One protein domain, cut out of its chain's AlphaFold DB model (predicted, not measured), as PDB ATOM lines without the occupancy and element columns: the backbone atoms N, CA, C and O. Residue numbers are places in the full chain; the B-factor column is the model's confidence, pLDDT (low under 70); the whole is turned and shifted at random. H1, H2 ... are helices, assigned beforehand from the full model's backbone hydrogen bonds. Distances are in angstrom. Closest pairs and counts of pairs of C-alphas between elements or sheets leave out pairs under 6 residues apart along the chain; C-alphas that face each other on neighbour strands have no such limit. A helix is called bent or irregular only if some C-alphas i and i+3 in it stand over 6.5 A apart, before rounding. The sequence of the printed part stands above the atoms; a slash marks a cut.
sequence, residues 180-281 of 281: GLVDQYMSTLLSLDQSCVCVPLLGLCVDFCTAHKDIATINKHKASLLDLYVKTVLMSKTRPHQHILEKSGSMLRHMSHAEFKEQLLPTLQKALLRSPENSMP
ATOM      1  N   GLY A 180      42.689 -33.210 -28.851       93.75
ATOM      2  CA  GLY A 180      41.228 -33.354 -28.753       93.75
ATOM      3  C   GLY A 180      40.409 -32.224 -29.396       93.75
ATOM      4  O   GLY A 180      39.205 -32.377 -29.581       93.75
ATOM      5  N   LEU A 181      41.033 -31.113 -29.809       97.25
ATOM      6  CA  LEU A 181      40.310 -29.985 -30.401       97.25
ATOM      7  C   LEU A 181      39.588 -30.379 -31.696       97.25
ATOM      8  O   LEU A 181      38.438 -29.996 -31.888       97.25
ATOM      9  N   VAL A 182      40.222 -31.169 -32.570       97.88
ATOM     10  CA  VAL A 182      39.606 -31.604 -33.837       97.88
ATOM     11  C   VAL A 182      38.338 -32.445 -33.615       97.88
ATOM     12  O   VAL A 182      37.343 -32.235 -34.304       97.88
ATOM     13  N   ASP A 183      38.325 -33.314 -32.600       97.69
ATOM     14  CA  ASP A 183      37.151 -34.109 -32.210       97.69
ATOM     15  C   ASP A 183      35.992 -33.211 -31.748       97.69
ATOM     16  O   ASP A 183      34.839 -33.399 -32.150       97.69
ATOM     17  N   GLN A 184      36.295 -32.172 -30.965       97.56
ATOM     18  CA  GLN A 184      35.298 -31.189 -30.532       97.56
ATOM     19  C   GLN A 184      34.790 -30.327 -31.689       97.56
ATOM     20  O   GLN A 184      33.596 -30.033 -31.739       97.56
ATOM     21  N   TYR A 185      35.644 -29.968 -32.654       98.38
ATOM     22  CA  TYR A 185      35.212 -29.315 -33.894       98.38
ATOM     23  C   TYR A 185      34.207 -30.178 -34.655       98.38
ATOM     24  O   TYR A 185      33.134 -29.689 -35.001       98.38
ATOM     25  N   MET A 186      34.529 -31.455 -34.885       97.94
ATOM     26  CA  MET A 186      33.647 -32.380 -35.602       97.94
ATOM     27  C   MET A 186      32.316 -32.558 -34.871       97.94
ATOM     28  O   MET A 186      31.264 -32.369 -35.479       97.94
ATOM     29  N   SER A 187      32.358 -32.808 -33.559       97.56
ATOM     30  CA  SER A 187      31.162 -32.917 -32.710       97.56
ATOM     31  C   SER A 187      30.296 -31.655 -32.783       97.56
ATOM     32  O   SER A 187      29.077 -31.729 -32.923       97.56
ATOM     33  N   THR A 188      30.932 -30.482 -32.725       97.88
ATOM     34  CA  THR A 188      30.238 -29.192 -32.755       97.88
ATOM     35  C   THR A 188      29.578 -28.962 -34.104       97.88
ATOM     36  O   THR A 188      28.380 -28.700 -34.133       97.88
ATOM     37  N   LEU A 189      30.319 -29.116 -35.205       97.50
ATOM     38  CA  LEU A 189      29.823 -28.930 -36.574       97.50
ATOM     39  C   LEU A 189      28.644 -29.847 -36.890       97.50
ATOM     40  O   LEU A 189      27.678 -29.407 -37.502       97.50
ATOM     41  N   LEU A 190      28.701 -31.099 -36.435       96.25
ATOM     42  CA  LEU A 190      27.621 -32.070 -36.607       96.25
ATOM     43  C   LEU A 190      26.387 -31.768 -35.741       96.25
ATOM     44  O   LEU A 190      25.312 -32.286 -36.025       96.25
ATOM     45  N   SER A 191      26.533 -30.934 -34.706       95.75
ATOM     46  CA  SER A 191      25.432 -30.465 -33.851       95.75
ATOM     47  C   SER A 191      24.816 -29.131 -34.293       95.75
ATOM     48  O   SER A 191      23.835 -28.695 -33.691       95.75
ATOM     49  N   LEU A 192      25.419 -28.451 -35.277       94.38
ATOM     50  CA  LEU A 192      24.866 -27.231 -35.870       94.38
ATOM     51  C   LEU A 192      23.722 -27.574 -36.835       94.38
ATOM     52  O   LEU A 192      23.533 -28.732 -37.217       94.38
ATOM     53  N   ASP A 193      22.988 -26.550 -37.268       89.12
ATOM     54  CA  ASP A 193      21.967 -26.703 -38.301       89.12
ATOM     55  C   ASP A 193      22.567 -27.325 -39.569       89.12
ATOM     56  O   ASP A 193      23.607 -26.893 -40.077       89.12
ATOM     57  N   GLN A 194      21.900 -28.362 -40.081       85.88
ATOM     58  CA  GLN A 194      22.410 -29.150 -41.196       85.88
ATOM     59  C   GLN A 194      22.534 -28.291 -42.457       85.88
ATOM     60  O   GLN A 194      21.546 -27.909 -43.083       85.88
ATOM     61  N   SER A 195      23.777 -28.006 -42.841       87.94
ATOM     62  CA  SER A 195      24.116 -27.187 -43.999       87.94
ATOM     63  C   SER A 195      25.375 -27.707 -44.682       87.94
ATOM     64  O   SER A 195      26.350 -28.090 -44.028       87.94
ATOM     65  N   CYS A 196      25.394 -27.647 -46.015       87.62
ATOM     66  CA  CYS A 196      26.557 -28.026 -46.815       87.62
ATOM     67  C   CYS A 196      27.778 -27.117 -46.557       87.62
ATOM     68  O   CYS A 196      28.907 -27.494 -46.859       87.62
ATOM     69  N   VAL A 197      27.583 -25.956 -45.919       89.19
ATOM     70  CA  VAL A 197      28.649 -25.026 -45.507       89.19
ATOM     71  C   VAL A 197      29.575 -25.625 -44.436       89.19
ATOM     72  O   VAL A 197      30.739 -25.232 -44.334       89.19
ATOM     73  N   CYS A 198      29.113 -26.628 -43.680       92.19
ATOM     74  CA  CYS A 198      29.946 -27.356 -42.715       92.19
ATOM     75  C   CYS A 198      30.940 -28.314 -43.389       92.19
ATOM     76  O   CYS A 198      32.000 -28.601 -42.826       92.19
ATOM     77  N   VAL A 199      30.641 -28.778 -44.608       93.31
ATOM     78  CA  VAL A 199      31.411 -29.820 -45.309       93.31
ATOM     79  C   VAL A 199      32.882 -29.440 -45.521       93.31
ATOM     80  O   VAL A 199      33.733 -30.277 -45.230       93.31
ATOM     81  N   PRO A 200      33.250 -28.215 -45.952       94.81
ATOM     82  CA  PRO A 200      34.655 -27.833 -46.082       94.81
ATOM     83  C   PRO A 200      35.469 -27.942 -44.785       94.81
ATOM     84  O   PRO A 200      36.614 -28.397 -44.826       94.81
ATOM     85  N   LEU A 201      34.900 -27.549 -43.638       97.00
ATOM     86  CA  LEU A 201      35.604 -27.613 -42.352       97.00
ATOM     87  C   LEU A 201      35.641 -29.036 -41.793       97.00
ATOM     88  O   LEU A 201      36.682 -29.450 -41.288       97.00
ATOM     89  N   LEU A 202      34.567 -29.812 -41.963       96.94
ATOM     90  CA  LEU A 202      34.559 -31.243 -41.648       96.94
ATOM     91  C   LEU A 202      35.583 -32.011 -42.492       96.94
ATOM     92  O   LEU A 202      36.364 -32.789 -41.950       96.94
ATOM     93  N   GLY A 203      35.651 -31.734 -43.796       96.00
ATOM     94  CA  GLY A 203      36.656 -32.301 -44.692       96.00
ATOM     95  C   GLY A 203      38.080 -31.968 -44.244       96.00
ATOM     96  O   GLY A 203      38.926 -32.856 -44.209       96.00
ATOM     97  N   LEU A 204      38.332 -30.728 -43.807       97.06
ATOM     98  CA  LEU A 204      39.631 -30.332 -43.256       97.06
ATOM     99  C   LEU A 204      39.958 -31.051 -41.931       97.06
ATOM    100  O   LEU A 204      41.110 -31.429 -41.721       97.06
ATOM    101  N   CYS A 205      38.966 -31.277 -41.061       97.88
ATOM    102  CA  CYS A 205      39.137 -32.072 -39.837       97.88
ATOM    103  C   CYS A 205      39.500 -33.529 -40.164       97.88
ATOM    104  O   CYS A 205      40.420 -34.086 -39.566       97.88
ATOM    105  N   VAL A 206      38.826 -34.135 -41.148       97.12
ATOM    106  CA  VAL A 206      39.120 -35.504 -41.602       97.12
ATOM    107  C   VAL A 206      40.497 -35.589 -42.258       97.12
ATOM    108  O   VAL A 206      41.249 -36.515 -41.955       97.12
ATOM    109  N   ASP A 207      40.876 -34.617 -43.095       96.38
ATOM    110  CA  ASP A 207      42.223 -34.526 -43.678       96.38
ATOM    111  C   ASP A 207      43.294 -34.488 -42.578       96.38
ATOM    112  O   ASP A 207      44.302 -35.195 -42.659       96.38
ATOM    113  N   PHE A 208      43.064 -33.695 -41.526       97.56
ATOM    114  CA  PHE A 208      43.959 -33.613 -40.375       97.56
ATOM    115  C   PHE A 208      44.073 -34.949 -39.637       97.56
ATOM    116  O   PHE A 208      45.184 -35.445 -39.453       97.56
ATOM    117  N   CYS A 209      42.945 -35.565 -39.270       97.56
ATOM    118  CA  CYS A 209      42.938 -36.857 -38.581       97.56
ATOM    119  C   CYS A 209      43.629 -37.941 -39.422       97.56
ATOM    120  O   CYS A 209      44.449 -38.697 -38.909       97.56
ATOM    121  N   THR A 210      43.387 -37.956 -40.738       96.31
ATOM    122  CA  THR A 210      44.026 -38.885 -41.683       96.31
ATOM    123  C   THR A 210      45.543 -38.702 -41.700       96.31
ATOM    124  O   THR A 210      46.286 -39.673 -41.558       96.31
ATOM    125  N   ALA A 211      46.017 -37.458 -41.823       96.62
ATOM    126  CA  ALA A 211      47.445 -37.139 -41.823       96.62
ATOM    127  C   ALA A 211      48.141 -37.510 -40.500       96.62
ATOM    128  O   ALA A 211      49.342 -37.777 -40.487       96.62
ATOM    129  N   HIS A 212      47.384 -37.544 -39.403       96.19
ATOM    130  CA  HIS A 212      47.850 -37.890 -38.063       96.19
ATOM    131  C   HIS A 212      47.534 -39.333 -37.638       96.19
ATOM    132  O   HIS A 212      47.857 -39.711 -36.514       96.19
ATOM    133  N   LYS A 213      46.964 -40.155 -38.532       96.12
ATOM    134  CA  LYS A 213      46.543 -41.545 -38.269       96.12
ATOM    135  C   LYS A 213      45.526 -41.693 -37.125       96.12
ATOM    136  O   LYS A 213      45.404 -42.770 -36.547       96.12
ATOM    137  N   ASP A 214      44.761 -40.645 -36.832       96.44
ATOM    138  CA  ASP A 214      43.676 -40.674 -35.849       96.44
ATOM    139  C   ASP A 214      42.380 -41.210 -36.482       96.44
ATOM    140  O   ASP A 214      41.409 -40.496 -36.737       96.44
ATOM    141  N   ILE A 215      42.396 -42.504 -36.801       95.31
ATOM    142  CA  ILE A 215      41.257 -43.196 -37.421       95.31
ATOM    143  C   ILE A 215      40.101 -43.370 -36.422       95.31
ATOM    144  O   ILE A 215      38.940 -43.435 -36.827       95.31
ATOM    145  N   ALA A 216      40.397 -43.407 -35.120       96.69
ATOM    146  CA  ALA A 216      39.392 -43.538 -34.071       96.69
ATOM    147  C   ALA A 216      38.430 -42.339 -34.064       96.69
ATOM    148  O   ALA A 216      37.214 -42.539 -34.094       96.69
ATOM    149  N   THR A 217      38.957 -41.111 -34.123       97.00
ATOM    150  CA  THR A 217      38.133 -39.893 -34.199       97.00
ATOM    151  C   THR A 217      37.300 -39.842 -35.482       97.00
ATOM    152  O   THR A 217      36.125 -39.477 -35.440       97.00
ATOM    153  N   ILE A 218      37.855 -40.269 -36.623       96.31
ATOM    154  CA  ILE A 218      37.095 -40.345 -37.883       96.31
ATOM    155  C   ILE A 218      35.926 -41.325 -37.738       96.31
ATOM    156  O   ILE A 218      34.787 -40.971 -38.034       96.31
ATOM    157  N   ASN A 219      36.188 -42.537 -37.241       95.62
ATOM    158  CA  ASN A 219      35.168 -43.571 -37.074       95.62
ATOM    159  C   ASN A 219      34.068 -43.164 -36.090       95.62
ATOM    160  O   ASN A 219      32.900 -43.444 -36.357       95.62
ATOM    161  N   LYS A 220      34.417 -42.457 -35.007       97.31
ATOM    162  CA  LYS A 220      33.460 -41.910 -34.031       97.31
ATOM    163  C   LYS A 220      32.389 -41.037 -34.694       97.31
ATOM    164  O   LYS A 220      31.223 -41.119 -34.325       97.31
ATOM    165  N   HIS A 221      32.773 -40.224 -35.681       96.88
ATOM    166  CA  HIS A 221      31.879 -39.262 -36.343       96.88
ATOM    167  C   HIS A 221      31.339 -39.728 -37.696       96.88
ATOM    168  O   HIS A 221      30.462 -39.076 -38.261       96.88
ATOM    169  N   LYS A 222      31.843 -40.845 -38.229       94.06
ATOM    170  CA  LYS A 222      31.606 -41.291 -39.609       94.06
ATOM    171  C   LYS A 222      30.126 -41.391 -39.980       94.06
ATOM    172  O   LYS A 222      29.737 -40.877 -41.024       94.06
ATOM    173  N   ALA A 223      29.302 -41.997 -39.126       93.19
ATOM    174  CA  ALA A 223      27.871 -42.143 -39.392       93.19
ATOM    175  C   ALA A 223      27.174 -40.778 -39.544       93.19
ATOM    176  O   ALA A 223      26.453 -40.550 -40.512       93.19
ATOM    177  N   SER A 224      27.457 -39.836 -38.641       94.81
ATOM    178  CA  SER A 224      26.898 -38.480 -38.679       94.81
ATOM    179  C   SER A 224      27.417 -37.657 -39.864       94.81
ATOM    180  O   SER A 224      26.666 -36.876 -40.443       94.81
ATOM    181  N   LEU A 225      28.682 -37.844 -40.262       93.75
ATOM    182  CA  LEU A 225      29.236 -37.228 -41.475       93.75
ATOM    183  C   LEU A 225      28.499 -37.703 -42.732       93.75
ATOM    184  O   LEU A 225      28.168 -36.888 -43.595       93.75
ATOM    185  N   LEU A 226      28.248 -39.012 -42.837       92.12
ATOM    186  CA  LEU A 226      27.529 -39.604 -43.966       92.12
ATOM    187  C   LEU A 226      26.067 -39.147 -43.997       92.12
ATOM    188  O   LEU A 226      25.587 -38.760 -45.061       92.12
ATOM    189  N   ASP A 227      25.388 -39.111 -42.847       92.69
ATOM    190  CA  ASP A 227      24.019 -38.591 -42.740       92.69
ATOM    191  C   ASP A 227      23.934 -37.120 -43.182       92.69
ATOM    192  O   ASP A 227      23.097 -36.765 -44.016       92.69
ATOM    193  N   LEU A 228      24.855 -36.273 -42.704       92.38
ATOM    194  CA  LEU A 228      24.940 -34.875 -43.124       92.38
ATOM    195  C   LEU A 228      25.170 -34.764 -44.636       92.38
ATOM    196  O   LEU A 228      24.511 -33.962 -45.299       92.38
ATOM    197  N   TYR A 229      26.091 -35.555 -45.195       90.38
ATOM    198  CA  TYR A 229      26.381 -35.547 -46.628       90.38
ATOM    199  C   TYR A 229      25.155 -35.949 -47.455       90.38
ATOM    200  O   TYR A 229      24.783 -35.251 -48.399       90.38
ATOM    201  N   VAL A 230      24.471 -37.027 -47.068       89.88
ATOM    202  CA  VAL A 230      23.233 -37.475 -47.716       89.88
ATOM    203  C   VAL A 230      22.187 -36.362 -47.705       89.88
ATOM    204  O   VAL A 230      21.659 -36.012 -48.759       89.88
ATOM    205  N   LYS A 231      21.925 -35.758 -46.543       90.19
ATOM    206  CA  LYS A 231      20.856 -34.760 -46.392       90.19
ATOM    207  C   LYS A 231      21.163 -33.430 -47.072       90.19
ATOM    208  O   LYS A 231      20.272 -32.830 -47.663       90.19
ATOM    209  N   THR A 232      22.409 -32.965 -46.992       88.56
ATOM    210  CA  THR A 232      22.780 -31.604 -47.422       88.56
ATOM    211  C   THR A 232      23.406 -31.535 -48.809       88.56
ATOM    212  O   THR A 232      23.437 -30.456 -49.398       88.56
ATOM    213  N   VAL A 233      23.905 -32.656 -49.341       87.56
ATOM    214  CA  VAL A 233      24.528 -32.721 -50.669       87.56
ATOM    215  C   VAL A 233      23.660 -33.532 -51.623       87.56
ATOM    216  O   VAL A 233      23.202 -32.984 -52.620       87.56
ATOM    217  N   LEU A 234      23.375 -34.803 -51.313       86.25
ATOM    218  CA  LEU A 234      22.655 -35.687 -52.244       86.25
ATOM    219  C   LEU A 234      21.155 -35.398 -52.333       86.25
ATOM    220  O   LEU A 234      20.568 -35.477 -53.406       86.25
ATOM    221  N   MET A 235      20.528 -35.067 -51.207       86.69
ATOM    222  CA  MET A 235      19.108 -34.707 -51.136       86.69
ATOM    223  C   MET A 235      18.872 -33.199 -51.283       86.69
ATOM    224  O   MET A 235      17.762 -32.718 -51.043       86.69
ATOM    225  N   SER A 236      19.908 -32.444 -51.658       84.31
ATOM    226  CA  SER A 236      19.800 -31.003 -51.836       84.31
ATOM    227  C   SER A 236      18.807 -30.661 -52.947       84.31
ATOM    228  O   SER A 236      18.819 -31.251 -54.027       84.31
ATOM    229  N   LYS A 237      17.969 -29.650 -52.701       81.62
ATOM    230  CA  LYS A 237      17.044 -29.102 -53.710       81.62
ATOM    231  C   LYS A 237      17.754 -28.257 -54.770       81.62
ATOM    232  O   LYS A 237      17.165 -27.936 -55.794       81.62
ATOM    233  N   THR A 238      18.994 -27.863 -54.497       80.81
ATOM    234  CA  THR A 238      19.825 -27.033 -55.371       80.81
ATOM    235  C   THR A 238      21.176 -27.691 -55.557       80.81
ATOM    236  O   THR A 238      21.744 -28.199 -54.588       80.81
ATOM    237  N   ARG A 239      21.734 -27.624 -56.765       78.19
ATOM    238  CA  ARG A 239      23.074 -28.131 -57.058       78.19
ATOM    239  C   ARG A 239      24.113 -27.573 -56.069       78.19
ATOM    240  O   ARG A 239      24.345 -26.360 -56.058       78.19
ATOM    241  N   PRO A 240      24.755 -28.423 -55.246       81.06
ATOM    242  CA  PRO A 240      25.835 -27.983 -54.376       81.06
ATOM    243  C   PRO A 240      26.999 -27.440 -55.206       81.06
ATOM    244  O   PRO A 240      27.314 -27.954 -56.280       81.06
ATOM    245  N   HIS A 241      27.665 -26.401 -54.706       83.31
ATOM    246  CA  HIS A 241      28.803 -25.825 -55.412       83.31
ATOM    247  C   HIS A 241      29.947 -26.843 -55.550       83.31
ATOM    248  O   HIS A 241      30.251 -27.578 -54.608       83.31
ATOM    249  N   GLN A 242      30.635 -26.839 -56.697       83.94
ATOM    250  CA  GLN A 242      31.696 -27.806 -57.023       83.94
ATOM    251  C   GLN A 242      32.765 -27.923 -55.926       83.94
ATOM    252  O   GLN A 242      33.157 -29.022 -55.546       83.94
ATOM    253  N   HIS A 243      33.187 -26.798 -55.355       83.12
ATOM    254  CA  HIS A 243      34.214 -26.768 -54.316       83.12
ATOM    255  C   HIS A 243      33.793 -27.485 -53.014       83.12
ATOM    256  O   HIS A 243      34.639 -27.998 -52.282       83.12
ATOM    257  N   ILE A 244      32.487 -27.559 -52.724       85.06
ATOM    258  CA  ILE A 244      31.940 -28.333 -51.600       85.06
ATOM    259  C   ILE A 244      32.025 -29.829 -51.918       85.06
ATOM    260  O   ILE A 244      32.453 -30.620 -51.074       85.06
ATOM    261  N   LEU A 245      31.673 -30.214 -53.150       85.75
ATOM    262  CA  LEU A 245      31.756 -31.597 -53.620       85.75
ATOM    263  C   LEU A 245      33.200 -32.105 -53.599       85.75
ATOM    264  O   LEU A 245      33.467 -33.170 -53.049       85.75
ATOM    265  N   GLU A 246      34.155 -31.319 -54.093       86.19
ATOM    266  CA  GLU A 246      35.579 -31.673 -54.061       86.19
ATOM    267  C   GLU A 246      36.080 -31.906 -52.630       86.19
ATOM    268  O   GLU A 246      36.805 -32.870 -52.370       86.19
ATOM    269  N   LYS A 247      35.644 -31.078 -51.669       85.50
ATOM    270  CA  LYS A 247      35.993 -31.260 -50.252       85.50
ATOM    271  C   LYS A 247      35.311 -32.441 -49.581       85.50
ATOM    272  O   LYS A 247      35.872 -32.990 -48.635       85.50
ATOM    273  N   SER A 248      34.166 -32.890 -50.089       86.19
ATOM    274  CA  SER A 248      33.524 -34.098 -49.571       86.19
ATOM    275  C   SER A 248      34.344 -35.369 -49.807       86.19
ATOM    276  O   SER A 248      34.246 -36.313 -49.022       86.19
ATOM    277  N   GLY A 249      35.229 -35.366 -50.813       87.38
ATOM    278  CA  GLY A 249      36.106 -36.495 -51.120       87.38
ATOM    279  C   GLY A 249      36.966 -36.941 -49.934       87.38
ATOM    280  O   GLY A 249      37.175 -38.137 -49.756       87.38
ATOM    281  N   SER A 250      37.408 -36.013 -49.081       87.25
ATOM    282  CA  SER A 250      38.169 -36.333 -47.866       87.25
ATOM    283  C   SER A 250      37.389 -37.227 -46.903       87.25
ATOM    284  O   SER A 250      37.960 -38.147 -46.329       87.25
ATOM    285  N   MET A 251      36.081 -36.998 -46.765       87.94
ATOM    286  CA  MET A 251      35.206 -37.791 -45.897       87.94
ATOM    287  C   MET A 251      34.839 -39.123 -46.554       87.94
ATOM    288  O   MET A 251      34.949 -40.177 -45.932       87.94
ATOM    289  N   LEU A 252      34.460 -39.087 -47.836       89.50
ATOM    290  CA  LEU A 252      33.993 -40.263 -48.578       89.50
ATOM    291  C   LEU A 252      35.074 -41.339 -48.754       89.50
ATOM    292  O   LEU A 252      34.745 -42.515 -48.875       89.50
ATOM    293  N   ARG A 253      36.363 -40.971 -48.717       92.06
ATOM    294  CA  ARG A 253      37.489 -41.927 -48.764       92.06
ATOM    295  C   ARG A 253      37.544 -42.890 -47.576       92.06
ATOM    296  O   ARG A 253      38.174 -43.935 -47.700       92.06
ATOM    297  N   HIS A 254      36.915 -42.554 -46.450       91.50
ATOM    298  CA  HIS A 254      36.876 -43.399 -45.245       91.50
ATOM    299  C   HIS A 254      35.626 -44.279 -45.158       91.50
ATOM    300  O   HIS A 254      35.418 -44.987 -44.171       91.50
ATOM    301  N   MET A 255      34.775 -44.234 -46.179       89.88
ATOM    302  CA  MET A 255      33.564 -45.035 -46.256       89.88
ATOM    303  C   MET A 255      33.897 -46.483 -46.632       89.88
ATOM    304  O   MET A 255      34.699 -46.746 -47.529       89.88
ATOM    305  N   SER A 256      33.254 -47.434 -45.962       90.50
ATOM    306  CA  SER A 256      33.347 -48.852 -46.305       90.50
ATOM    307  C   SER A 256      32.478 -49.210 -47.514       90.50
ATOM    308  O   SER A 256      31.538 -48.500 -47.875       90.50
ATOM    309  N   HIS A 257      32.752 -50.368 -48.121       90.38
ATOM    310  CA  HIS A 257      31.935 -50.882 -49.222       90.38
ATOM    311  C   HIS A 257      30.466 -51.098 -48.816       90.38
ATOM    312  O   HIS A 257      29.567 -50.798 -49.601       90.38
ATOM    313  N   ALA A 258      30.221 -51.578 -47.593       92.00
ATOM    314  CA  ALA A 258      28.870 -51.786 -47.074       92.00
ATOM    315  C   ALA A 258      28.114 -50.457 -46.936       92.00
ATOM    316  O   ALA A 258      27.028 -50.314 -47.485       92.00
ATOM    317  N   GLU A 259      28.728 -49.445 -46.310       91.31
ATOM    318  CA  GLU A 259      28.129 -48.107 -46.169       91.31
ATOM    319  C   GLU A 259      27.811 -47.477 -47.529       91.31
ATOM    320  O   GLU A 259      26.731 -46.916 -47.724       91.31
ATOM    321  N   PHE A 260      28.710 -47.626 -48.507       91.56
ATOM    322  CA  PHE A 260      28.447 -47.175 -49.870       91.56
ATOM    323  C   PHE A 260      27.237 -47.888 -50.485       91.56
ATOM    324  O   PHE A 260      26.322 -47.230 -50.980       91.56
ATOM    325  N   LYS A 261      27.229 -49.227 -50.458       92.88
ATOM    326  CA  LYS A 261      26.200 -50.053 -51.104       92.88
ATOM    327  C   LYS A 261      24.823 -49.873 -50.464       92.88
ATOM    328  O   LYS A 261      23.825 -49.857 -51.177       92.88
ATOM    329  N   GLU A 262      24.771 -49.752 -49.143       91.38
ATOM    330  CA  GLU A 262      23.525 -49.771 -48.375       91.38
ATOM    331  C   GLU A 262      22.952 -48.372 -48.120       91.38
ATOM    332  O   GLU A 262      21.734 -48.222 -48.076       91.38
ATOM    333  N   GLN A 263      23.794 -47.337 -47.989       87.19
ATOM    334  CA  GLN A 263      23.339 -45.983 -47.635       87.19
ATOM    335  C   GLN A 263      23.459 -45.004 -48.808       87.19
ATOM    336  O   GLN A 263      22.492 -44.316 -49.162       87.19
ATOM    337  N   LEU A 264      24.638 -44.936 -49.433       89.38
ATOM    338  CA  LEU A 264      24.930 -43.902 -50.426       89.38
ATOM    339  C   LEU A 264      24.325 -44.228 -51.794       89.38
ATOM    340  O   LEU A 264      23.628 -43.393 -52.367       89.38
ATOM    341  N   LEU A 265      24.560 -45.437 -52.307       89.81
ATOM    342  CA  LEU A 265      24.137 -45.857 -53.643       89.81
ATOM    343  C   LEU A 265      22.611 -45.770 -53.845       89.81
ATOM    344  O   LEU A 265      22.201 -45.179 -54.847       89.81
ATOM    345  N   PRO A 266      21.749 -46.246 -52.922       91.25
ATOM    346  CA  PRO A 266      20.301 -46.130 -53.098       91.25
ATOM    347  C   PRO A 266      19.830 -44.672 -53.090       91.25
ATOM    348  O   PRO A 266      18.907 -44.304 -53.818       91.25
ATOM    349  N   THR A 267      20.468 -43.828 -52.276       89.69
ATOM    350  CA  THR A 267      20.173 -42.392 -52.209       89.69
ATOM    351  C   THR A 267      20.607 -41.690 -53.493       89.69
ATOM    352  O   THR A 267      19.819 -40.937 -54.056       89.69
ATOM    353  N   LEU A 268      21.810 -41.981 -53.993       87.75
ATOM    354  CA  LEU A 268      22.326 -41.473 -55.264       87.75
ATOM    355  C   LEU A 268      21.406 -41.844 -56.428       87.75
ATOM    356  O   LEU A 268      21.007 -40.971 -57.188       87.75
ATOM    357  N   GLN A 269      21.006 -43.114 -56.538       88.88
ATOM    358  CA  GLN A 269      20.077 -43.573 -57.576       88.88
ATOM    359  C   GLN A 269      18.742 -42.823 -57.509       88.88
ATOM    360  O   GLN A 269      18.244 -42.349 -58.528       88.88
ATOM    361  N   LYS A 270      18.175 -42.648 -56.308       88.19
ATOM    362  CA  LYS A 270      16.940 -41.870 -56.119       88.19
ATOM    363  C   LYS A 270      17.119 -40.393 -56.473       88.19
ATOM    364  O   LYS A 270      16.214 -39.811 -57.061       88.19
ATOM    365  N   ALA A 271      18.245 -39.785 -56.106       85.38
ATOM    366  CA  ALA A 271      18.543 -38.387 -56.399       85.38
ATOM    367  C   ALA A 271      18.697 -38.158 -57.913       85.38
ATOM    368  O   ALA A 271      18.061 -37.262 -58.461       85.38
ATOM    369  N   LEU A 272      19.414 -39.049 -58.607       83.88
ATOM    370  CA  LEU A 272      19.577 -39.032 -60.066       83.88
ATOM    371  C   LEU A 272      18.253 -39.174 -60.820       83.88
ATOM    372  O   LEU A 272      18.078 -38.549 -61.857       83.88
ATOM    373  N   LEU A 273      17.315 -39.972 -60.304       85.81
ATOM    374  CA  LEU A 273      15.988 -40.121 -60.911       85.81
ATOM    375  C   LEU A 273      15.078 -38.907 -60.678       85.81
ATOM    376  O   LEU A 273      14.154 -38.684 -61.454       85.81
ATOM    377  N   ARG A 274      15.297 -38.146 -59.598       83.31
ATOM    378  CA  ARG A 274      14.451 -37.001 -59.218       83.31
ATOM    379  C   ARG A 274      14.961 -35.668 -59.755       83.31
ATOM    380  O   ARG A 274      14.154 -34.816 -60.109       83.31
ATOM    381  N   SER A 275      16.276 -35.465 -59.737       76.81
ATOM    382  CA  SER A 275      16.938 -34.201 -60.079       76.81
ATOM    383  C   SER A 275      18.377 -34.480 -60.543       76.81
ATOM    384  O   SER A 275      19.338 -34.202 -59.806       76.81
ATOM    385  N   PRO A 276      18.560 -35.099 -61.725       73.25
ATOM    386  CA  PRO A 276      19.882 -35.458 -62.241       73.25
ATOM    387  C   PRO A 276      20.827 -34.251 -62.343       73.25
ATOM    388  O   PRO A 276      22.011 -34.376 -62.040       73.25
ATOM    389  N   GLU A 277      20.297 -33.069 -62.660       72.44
ATOM    390  CA  GLU A 277      21.021 -31.798 -62.756       72.44
ATOM    391  C   GLU A 277      21.615 -31.303 -61.426       72.44
ATOM    392  O   GLU A 277      22.591 -30.552 -61.425       72.44
ATOM    393  N   ASN A 278      21.053 -31.739 -60.295       70.69
ATOM    394  CA  ASN A 278      21.550 -31.414 -58.956       70.69
ATOM    395  C   ASN A 278      22.500 -32.487 -58.405       70.69
ATOM    396  O   ASN A 278      23.282 -32.203 -57.498       70.69
ATOM    397  N   SER A 279      22.417 -33.707 -58.941       59.47
ATOM    398  CA  SER A 279      23.050 -34.911 -58.387       59.47
ATOM    399  C   SER A 279      24.362 -35.291 -59.080       59.47
ATOM    400  O   SER A 279      25.130 -36.076 -58.523       59.47
ATOM    401  N   MET A 280      24.637 -34.748 -60.271       54.34
ATOM    402  CA  MET A 280      25.907 -34.924 -60.985       54.34
ATOM    403  C   MET A 280      26.663 -33.590 -61.113       54.34
ATOM    404  O   MET A 280      26.077 -32.608 -61.580       54.34
ATOM    405  N   PRO A 281      27.940 -33.516 -60.685       50.00
ATOM    406  CA  PRO A 281      28.823 -32.410 -61.046       50.00
ATOM    407  C   PRO A 281      29.126 -32.387 -62.552       50.00
ATOM    408  O   PRO A 281      29.161 -33.466 -63.175       50.00
TER     409      PRO A 281
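AT A GLANCE: This is residues 180 to 281 of the 281 residues of the protein "eIF-2-alpha kinase activator GCN1-like" of Carassius auratus (UniProt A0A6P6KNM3). Four helices, H1 to H4, form an up-and-down bundle, each running against the one before it, with H3 touching the other three; a fifth helix, H5, meets the last part of H3 and runs on to the end of the domain far from the start of H1, where the short H6 folds back on it. The printed part has 102 residues with six named helices, H1 to H6 in chain order, and no named strand; the class is all helix. The whole is compact, with a radius of gyration of the C-alphas of 13.3 A, but elongated in outline, spanning 41 by 27 by 21 A.

HOW THE PARTS SIT: H1, residues 181 to 190, and H2, residues 196 to 211, touch as a helical hairpin, at a shallow tilt of 29 degrees, opposite ways; their closest C-alphas, of Val 182 and Cys 205, are 6.0 A apart. H3, residues 215 to 234, is the hub, touching four helices. It forms a hairpin with H2 at a shallow tilt of 25 degrees, the closest C-alphas being those of Cys 196 and Thr 232, 5.2 A apart. H1 touches H3 at Asp 183 and Thr 217, whose C-alphas are closest at 6.2 A. H4, residues 242 to 252, touches H2 at a steep tilt of 43 degrees, with the C-alphas of Gly 203 and Ser 250 closest at 5.3 A. H3 touches H4 with residues 225 to 233 alone, closest at the C-alphas of Leu 225 and Met 251, 7.5 A apart; this hairpin has a steep tilt of 37 degrees, only just past shallow. H5, residues 257 to 274, is apart from H4 and touches H3 with residues 264 to 271 alone, at a shallow tilt of 13 degrees, the same way; the closest C-alphas, of Leu 234 and Ala 271, are 6.4 A apart. H6, residues 276 to 279, touches H5, with the C-alphas of Leu 272 and Ser 279 closest at 5.6 A. Every O i to N i+4 pair is within hydrogen-bond range in H1, against 10 of 12 in H2, 14 of 16 in H3, 4 of 7 in H4 and 11 of 14 in H5; H6 is too short for such a pair.

IN THESE COORDINATES: H1 begins at C-alpha 181 (40.310, -29.985, -30.401). From first to last C-alpha, H2 measures 23.3 A, H3 24.9 A and H5 24.5 A. H3 is irregular, C-alphas 220 and 223 being 7.7 A apart, with a kink of 50 degrees near residue 224. H2 and H5 are only just irregular: C-alphas 197 and 200 are 6.7 A apart, and C-alphas 262 and 265 are 6.6 A apart. H5 has a kink of 37 degrees near residue 264 and ends at C-alpha 274 (14.451, -37.001, -59.218).

THE WHOLE: The two C-alphas farthest apart, of Gly 180 and Leu 273, are 41.4 A apart. The printed part has no cut and ends at Pro 281, the chain's last residue. The link from H3 to H4 is short, the other links are tight, and no link is long. Mean pLDDT of the printed part is 89.6; residues 279 to 281 are under 70.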